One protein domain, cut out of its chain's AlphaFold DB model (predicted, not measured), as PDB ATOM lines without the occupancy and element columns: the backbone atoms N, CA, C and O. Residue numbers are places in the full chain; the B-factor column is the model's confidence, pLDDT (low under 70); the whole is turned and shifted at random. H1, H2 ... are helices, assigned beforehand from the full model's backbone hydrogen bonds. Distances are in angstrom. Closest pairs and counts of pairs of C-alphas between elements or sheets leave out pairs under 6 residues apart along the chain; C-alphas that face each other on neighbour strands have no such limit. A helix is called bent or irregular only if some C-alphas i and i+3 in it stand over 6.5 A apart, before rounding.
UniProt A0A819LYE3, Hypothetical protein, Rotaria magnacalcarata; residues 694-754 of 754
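AT A GLANCE: This is residues 694 to 754 of the 754 residues of the protein "Hypothetical protein" of Rotaria magnacalcarata (UniProt A0A819LYE3). The model is a long, rod-shaped helical hairpin: H1 runs the length of the rod, a loop of residues 721 to 731 turns the chain round at one end, and H2 folds back over H1. The two helices cross at a slant near the loop and spread toward the end that holds residues 694 and 754, with a kink in H1 before its midpoint. The printed part has 61 residues with two named helices, H1 then H2, and no named strand; its class is all helix. The whole is loose, with a radius of gyration of the C-alphas of 13.2 A and spans of 41 by 18 by 14 A.

IN THESE COORDINATES: H1 holds residues 696 to 720 and measures 33.3 A from C-alpha 696 at (176.608, 99.950, 96.477) to C-alpha 720 at (186.203, 99.957, 128.416). It has a kink of 44 degrees near residue 703. It is irregular, but only just: C-alphas 699 and 702 are 6.9 A apart. H2 holds residues 732 to 752 and measures 30.2 A, ending with C-alpha 752 at (180.321, 112.582, 100.971).

HOW THE PARTS SIT: H1 and H2 touch, with 34 pairs of C-alphas within 8 A. Their closest C-alphas, those of Gly 717 and Gly 734, are 3.8 A apart. They run opposite ways at a steep tilt of 38 degrees, a helical hairpin. In H2 every O i to N i+4 pair is within hydrogen-bond range; in H1 16 of 21 are.

THE WHOLE: The C-alphas farthest apart, those of Asn 694 and Ile 722, are 41.7 A apart, while those of Asn 694 and Thr 754, the chain's last residue, are 11.5 A apart. The printed part has no cut. The link from H1 to H2, 11 residues, is long. The mean pLDDT of the printed part is 84.2; residue 694 and residues 753 to 754 are under 70.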
ATOM      1  N   ASN A 694     173.705  98.016  91.130       68.75
ATOM      2  CA  ASN A 694     173.404  99.433  91.340       68.75
ATOM      3  C   ASN A 694     173.284  99.843  92.821       68.75
ATOM      4  O   ASN A 694     173.186 101.031  93.136       68.75
ATOM      5  N   LYS A 695     173.293  98.893  93.765       77.12
ATOM      6  CA  LYS A 695     173.064  99.140  95.200       77.12
ATOM      7  C   LYS A 695     174.349  99.000  96.017       77.12
ATOM      8  O   LYS A 695     174.460  98.149  96.901       77.12
ATOM      9  N   ARG A 696     175.294  99.919  95.798       82.25
ATOM     10  CA  ARG A 696     176.608  99.950  96.477       82.25
ATOM     11  C   ARG A 696     176.536  99.867  98.002       82.25
ATOM     12  O   ARG A 696     177.301  99.129  98.615       82.25
ATOM     13  N   LEU A 697     175.599 100.575  98.637       82.50
ATOM     14  CA  LEU A 697     175.454 100.528 100.098       82.50
ATOM     15  C   LEU A 697     175.072  99.125 100.600       82.50
ATOM     16  O   LEU A 697     175.550  98.691 101.649       82.50
ATOM     17  N   ALA A 698     174.249  98.397  99.839       79.19
ATOM     18  CA  ALA A 698     173.888  97.023 100.165       79.19
ATOM     19  C   ALA A 698     175.096  96.084 100.013       79.19
ATOM     20  O   ALA A 698     175.351  95.287 100.914       79.19
ATOM     21  N   GLN A 699     175.904  96.249  98.960       84.06
ATOM     22  CA  GLN A 699     177.151  95.494  98.761       84.06
ATOM     23  C   GLN A 699     178.173  95.755  99.882       84.06
ATOM     24  O   GLN A 699     178.815  94.831 100.381       84.06
ATOM     25  N   LEU A 700     178.283  97.005 100.346       87.75
ATOM     26  CA  LEU A 700     179.180  97.403 101.436       87.75
ATOM     27  C   LEU A 700     178.712  96.933 102.823       87.75
ATOM     28  O   LEU A 700     179.504  96.952 103.766       87.75
ATOM     29  N   SER A 701     177.461  96.493 102.981       87.94
ATOM     30  CA  SER A 701     176.895  96.153 104.295       87.94
ATOM     31  C   SER A 701     177.681  95.065 105.042       87.94
ATOM     32  O   SER A 701     177.784  95.116 106.269       87.94
ATOM     33  N   GLY A 702     178.318  94.133 104.326       86.94
ATOM     34  CA  GLY A 702     179.197  93.113 104.912       86.94
ATOM     35  C   GLY A 702     180.467  93.717 105.508       86.94
ATOM     36  O   GLY A 702     180.832  93.418 106.646       86.94
ATOM     37  N   ILE A 703     181.107  94.641 104.783       90.19
ATOM     38  CA  ILE A 703     182.274  95.397 105.269       90.19
ATOM     39  C   ILE A 703     181.885  96.261 106.469       90.19
ATOM     40  O   ILE A 703     182.611  96.306 107.463       90.19
ATOM     41  N   ILE A 704     180.733  96.926 106.401       88.94
ATOM     42  CA  ILE A 704     180.241  97.807 107.463       88.94
ATOM     43  C   ILE A 704     179.969  97.003 108.739       88.94
ATOM     44  O   ILE A 704     180.435  97.376 109.812       88.94
ATOM     45  N   SER A 705     179.275  95.873 108.630       86.69
ATOM     46  CA  SER A 705     178.886  95.060 109.786       86.69
ATOM     47  C   SER A 705     180.037  94.210 110.334       86.69
ATOM     48  O   SER A 705     180.422  94.358 111.496       86.69
ATOM     49  N   VAL A 706     180.620  93.339 109.508       83.12
ATOM     50  CA  VAL A 706     181.635  92.354 109.918       83.12
ATOM     51  C   VAL A 706     183.036  92.965 109.960       83.12
ATOM     52  O   VAL A 706     183.867  92.569 110.774       83.12
ATOM     53  N   GLY A 707     183.319  93.951 109.111       81.25
ATOM     54  CA  GLY A 707     184.605  94.644 109.111       81.25
ATOM     55  C   GLY A 707     184.683  95.724 110.190       81.25
ATOM     56  O   GLY A 707     185.457  95.609 111.147       81.25
ATOM     57  N   ILE A 708     183.885  96.781 110.032       84.06
ATOM     58  CA  ILE A 708     183.940  98.000 110.853       84.06
ATOM     59  C   ILE A 708     183.237  97.787 112.200       84.06
ATOM     60  O   ILE A 708     183.838  98.013 113.254       84.06
ATOM     61  N   GLY A 709     181.992  97.307 112.175       87.88
ATOM     62  CA  GLY A 709     181.150  97.104 113.353       87.88
ATOM     63  C   GLY A 709     181.741  96.111 114.353       87.88
ATOM     64  O   GLY A 709     181.939  96.462 115.517       87.88
ATOM     65  N   ASP A 710     182.090  94.899 113.912       84.31
ATOM     66  CA  ASP A 710     182.708  93.877 114.779       84.31
ATOM     67  C   ASP A 710     184.052  94.339 115.364       84.31
ATOM     68  O   ASP A 710     184.366  94.087 116.530       84.31
ATOM     69  N   SER A 711     184.857  95.062 114.581       83.75
ATOM     70  CA  SER A 711     186.141  95.582 115.056       83.75
ATOM     71  C   SER A 711     185.976  96.660 116.117       83.75
ATOM     72  O   SER A 711     186.635  96.578 117.156       83.75
ATOM     73  N   ALA A 712     185.056  97.602 115.920       86.12
ATOM     74  CA  ALA A 712     184.712  98.590 116.937       86.12
ATOM     75  C   ALA A 712     184.167  97.921 118.206       86.12
ATOM     76  O   ALA A 712     184.627  98.227 119.308       86.12
ATOM     77  N   ALA A 713     183.267  96.945 118.054       87.38
ATOM     78  CA  ALA A 713     182.685  96.233 119.181       87.38
ATOM     79  C   ALA A 713     183.722  95.455 119.993       87.38
ATOM     80  O   ALA A 713     183.703  95.492 121.225       87.38
ATOM     81  N   SER A 714     184.664  94.798 119.314       83.19
ATOM     82  CA  SER A 714     185.747  94.064 119.964       83.19
ATOM     83  C   SER A 714     186.717  94.989 120.699       83.19
ATOM     84  O   SER A 714     187.092  94.666 121.821       83.19
ATOM     85  N   ILE A 715     187.137  96.107 120.094       83.12
ATOM     86  CA  ILE A 715     188.142  97.016 120.678       83.12
ATOM     87  C   ILE A 715     187.561  97.775 121.872       83.12
ATOM     88  O   ILE A 715     188.194  97.864 122.924       83.12
ATOM     89  N   VAL A 716     186.356  98.327 121.720       86.81
ATOM     90  CA  VAL A 716     185.695  99.071 122.796       86.81
ATOM     91  C   VAL A 716     185.294  98.118 123.913       86.81
ATOM     92  O   VAL A 716     185.565  98.386 125.085       86.81
ATOM     93  N   GLY A 717     184.736  96.961 123.553       86.56
ATOM     94  CA  GLY A 717     184.327  95.966 124.526       86.56
ATOM     95  C   GLY A 717     185.482  95.416 125.361       86.56
ATOM     96  O   GLY A 717     185.273  95.158 126.543       86.56
ATOM     97  N   SER A 718     186.690  95.290 124.796       82.19
ATOM     98  CA  SER A 718     187.871  94.831 125.537       82.19
ATOM     99  C   SER A 718     188.541  95.918 126.379       82.19
ATOM    100  O   SER A 718     189.144  95.592 127.396       82.19
ATOM    101  N   LYS A 719     188.485  97.192 125.961       85.25
ATOM    102  CA  LYS A 719     189.187  98.293 126.648       85.25
ATOM    103  C   LYS A 719     188.365  98.964 127.746       85.25
ATOM    104  O   LYS A 719     188.937  99.340 128.761       85.25
ATOM    105  N   ILE A 720     187.064  99.158 127.524       88.00
ATOM    106  CA  ILE A 720     186.203  99.957 128.416       88.00
ATOM    107  C   ILE A 720     184.859  99.290 128.743       88.00
ATOM    108  O   ILE A 720     184.020  99.907 129.387       88.00
ATOM    109  N   GLY A 721     184.623  98.056 128.285       87.44
ATOM    110  CA  GLY A 721     183.356  97.365 128.515       87.44
ATOM    111  C   GLY A 721     183.224  96.833 129.943       87.44
ATOM    112  O   GLY A 721     184.058  96.046 130.393       87.44
ATOM    113  N   ILE A 722     182.155  97.224 130.638       89.75
ATOM    114  CA  ILE A 722     181.887  96.873 132.037       89.75
ATOM    115  C   ILE A 722     180.672  95.945 132.113       89.75
ATOM    116  O   ILE A 722     180.737  94.878 132.732       89.75
ATOM    117  N   TYR A 723     179.573  96.310 131.454       89.94
ATOM    118  CA  TYR A 723     178.314  95.574 131.541       89.94
ATOM    119  C   TYR A 723     178.251  94.446 130.515       89.94
ATOM    120  O   TYR A 723     178.314  94.678 129.312       89.94
ATOM    121  N   LYS A 724     178.091  93.201 130.974       89.00
ATOM    122  CA  LYS A 724     178.049  92.020 130.098       89.00
ATOM    123  C   LYS A 724     176.623  91.604 129.758       89.00
ATOM    124  O   LYS A 724     175.740  91.636 130.611       89.00
ATOM    125  N   TRP A 725     176.419  91.136 128.529       82.25
ATOM    126  CA  TRP A 725     175.182  90.458 128.148       82.25
ATOM    127  C   TRP A 725     175.010  89.162 128.961       82.25
ATOM    128  O   TRP A 725     175.987  88.408 129.086       82.25
ATOM    129  N   PRO A 726     173.799  88.851 129.464       80.31
ATOM    130  CA  PRO A 726     173.547  87.645 130.249       80.31
ATOM    131  C   PRO A 726     174.030  86.378 129.536       80.31
ATOM    132  O   PRO A 726     173.690  86.134 128.381       80.31
ATOM    133  N   GLY A 727     174.845  85.572 130.220       73.00
ATOM    134  CA  GLY A 727     175.358  84.308 129.682       73.00
ATOM    135  C   GLY A 727     176.463  84.436 128.626       73.00
ATOM    136  O   GLY A 727     176.821  83.432 128.015       73.00
ATOM    137  N   THR A 728     177.035  85.626 128.400       74.50
ATOM    138  CA  THR A 728     178.130  85.813 127.433       74.50
ATOM    139  C   THR A 728     179.297  86.619 128.010       74.50
ATOM    140  O   THR A 728     179.176  87.300 129.027       74.50
ATOM    141  N   LYS A 729     180.444  86.589 127.320       75.44
ATOM    142  CA  LYS A 729     181.582  87.478 127.611       75.44
ATOM    143  C   LYS A 729     181.494  88.839 126.904       75.44
ATOM    144  O   LYS A 729     182.396  89.653 127.068       75.44
ATOM    145  N   ARG A 730     180.450  89.082 126.102       79.44
ATOM    146  CA  ARG A 730     180.294  90.310 125.309       79.44
ATOM    147  C   ARG A 730     179.743  91.436 126.169       79.44
ATOM    148  O   ARG A 730     178.883  91.196 127.013       79.44
ATOM    149  N   THR A 731     180.196  92.653 125.907       90.94
ATOM    150  CA  THR A 731     179.789  93.842 126.658       90.94
ATOM    151  C   THR A 731     178.735  94.658 125.905       90.94
ATOM    152  O   THR A 731     178.683  94.652 124.666       90.94
ATOM    153  N   LEU A 732     177.864  95.336 126.655       89.94
ATOM    154  CA  LEU A 732     176.847  96.244 126.125       89.94
ATOM    155  C   LEU A 732     177.515  97.418 125.411       89.94
ATOM    156  O   LEU A 732     177.122  97.764 124.302       89.94
ATOM    157  N   GLU A 733     178.580  97.963 125.994       93.31
ATOM    158  CA  GLU A 733     179.359  99.081 125.463       93.31
ATOM    159  C   GLU A 733     180.049  98.709 124.152       93.31
ATOM    160  O   GLU A 733     180.029  99.490 123.206       93.31
ATOM    161  N   GLY A 734     180.602  97.494 124.059       90.19
ATOM    162  CA  GLY A 734     181.130  96.979 122.797       90.19
ATOM    163  C   GLY A 734     180.032  96.881 121.736       90.19
ATOM    164  O   GLY A 734     180.191  97.365 120.620       90.19
ATOM    165  N   SER A 735     178.873  96.327 122.091       89.62
ATOM    166  CA  SER A 735     177.748  96.199 121.151       89.62
ATOM    167  C   SER A 735     177.244  97.565 120.665       89.62
ATOM    168  O   SER A 735     177.032  97.755 119.469       89.62
ATOM    169  N   LEU A 736     177.125  98.536 121.576       92.00
ATOM    170  CA  LEU A 736     176.723  99.907 121.270       92.00
ATOM    171  C   LEU A 736     177.757 100.615 120.387       92.00
ATOM    172  O   LEU A 736     177.384 101.253 119.408       92.00
ATOM    173  N   ALA A 737     179.049 100.459 120.678       91.81
ATOM    174  CA  ALA A 737     180.111 101.013 119.848       91.81
ATOM    175  C   ALA A 737     180.086 100.446 118.427       91.81
ATOM    176  O   ALA A 737     180.230 101.206 117.476       91.81
ATOM    177  N   GLY A 738     179.843  99.140 118.277       90.56
ATOM    178  CA  GLY A 738     179.662  98.514 116.971       90.56
ATOM    179  C   GLY A 738     178.479  99.083 116.186       90.56
ATOM    180  O   GLY A 738     178.583  99.232 114.973       90.56
ATOM    181  N   LEU A 739     177.369  99.424 116.848       90.94
ATOM    182  CA  LEU A 739     176.213 100.065 116.205       90.94
ATOM    183  C   LEU A 739     176.501 101.524 115.823       90.94
ATOM    184  O   LEU A 739     176.214 101.935 114.699       90.94
ATOM    185  N   ILE A 740     177.099 102.297 116.734       92.50
ATOM    186  CA  ILE A 740     177.414 103.715 116.514       92.50
ATOM    187  C   ILE A 740     178.394 103.876 115.351       92.50
ATOM    188  O   ILE A 740     178.172 104.721 114.488       92.50
ATOM    189  N   THR A 741     179.457 103.071 115.283       91.50
ATOM    190  CA  THR A 741     180.438 103.186 114.193       91.50
ATOM    191  C   THR A 741     179.849 102.829 112.837       91.50
ATOM    192  O   THR A 741     180.182 103.486 111.855       91.50
ATOM    193  N   GLN A 742     178.937 101.856 112.774       91.88
ATOM    194  CA  GLN A 742     178.200 101.549 111.547       91.88
ATOM    195  C   GLN A 742     177.332 102.731 111.109       91.88
ATOM    196  O   GLN A 742     177.404 103.140 109.953       91.88
ATOM    197  N   PHE A 743     176.569 103.329 112.029       90.06
ATOM    198  CA  PHE A 743     175.719 104.481 111.720       90.06
ATOM    199  C   PHE A 743     176.532 105.706 111.281       90.06
ATOM    200  O   PHE A 743     176.198 106.346 110.285       90.06
ATOM    201  N   LEU A 744     177.634 106.004 111.977       90.25
ATOM    202  CA  LEU A 744     178.550 107.085 111.607       90.25
ATOM    203  C   LEU A 744     179.157 106.854 110.224       90.25
ATOM    204  O   LEU A 744     179.189 107.776 109.418       90.25
ATOM    205  N   PHE A 745     179.593 105.630 109.924       86.50
ATOM    206  CA  PHE A 745     180.162 105.306 108.619       86.50
ATOM    207  C   PHE A 745     179.136 105.471 107.492       86.50
ATOM    208  O   PHE A 745     179.441 106.098 106.482       86.50
ATOM    209  N   ILE A 746     177.903 104.990 107.688       86.62
ATOM    210  CA  ILE A 746     176.799 105.180 106.733       86.62
ATOM    211  C   ILE A 746     176.487 106.673 106.549       86.62
ATOM    212  O   ILE A 746     176.315 107.128 105.423       86.62
ATOM    213  N   THR A 747     176.466 107.449 107.636       85.75
ATOM    214  CA  THR A 747     176.219 108.900 107.588       85.75
ATOM    215  C   THR A 747     177.329 109.630 106.832       85.75
ATOM    216  O   THR A 747     177.042 110.512 106.027       85.75
ATOM    217  N   CYS A 748     178.592 109.242 107.033       85.06
ATOM    218  CA  CYS A 748     179.716 109.764 106.262       85.06
ATOM    219  C   CYS A 748     179.572 109.437 104.771       85.06
ATOM    220  O   CYS A 748     179.718 110.335 103.949       85.06
ATOM    221  N   LEU A 749     179.244 108.191 104.410       82.44
ATOM    222  CA  LEU A 749     179.005 107.820 103.008       82.44
ATOM    223  C   LEU A 749     177.874 108.647 102.380       82.44
ATOM    224  O   LEU A 749     178.014 109.121 101.257       82.44
ATOM    225  N   TRP A 750     176.786 108.874 103.121       77.06
ATOM    226  CA  TRP A 750     175.671 109.707 102.671       77.06
ATOM    227  C   TRP A 750     176.076 111.175 102.472       77.06
ATOM    228  O   TRP A 750     175.711 111.781 101.469       77.06
ATOM    229  N   TYR A 751     176.868 111.738 103.388       77.06
ATOM    230  CA  TYR A 751     177.310 113.134 103.326       77.06
ATOM    231  C   TYR A 751     178.345 113.396 102.220       77.06
ATOM    232  O   TYR A 751     178.326 114.456 101.598       77.06
ATOM    233  N   PHE A 752     179.250 112.445 101.966       76.00
ATOM    234  CA  PHE A 752     180.321 112.582 100.971       76.00
ATOM    235  C   PHE A 752     179.960 112.053  99.569       76.00
ATOM    236  O   PHE A 752     180.775 112.189  98.662       76.00
ATOM    237  N   GLY A 753     178.750 111.510  99.379       54.69
ATOM    238  CA  GLY A 753     178.151 111.229  98.068       54.69
ATOM    239  C   GLY A 753     178.869 110.165  97.230       54.69
ATOM    240  O   GLY A 753     179.519 110.499  96.241       54.69
ATOM    241  N   THR A 754     178.708 108.885  97.584       52.47
ATOM    242  CA  THR A 754     179.144 107.731  96.758       52.47
ATOM    243  C   THR A 754     178.009 106.952  96.128       52.47
ATOM    244  O   THR A 754     177.036 106.684  96.871       52.47
TER     245      THR A 754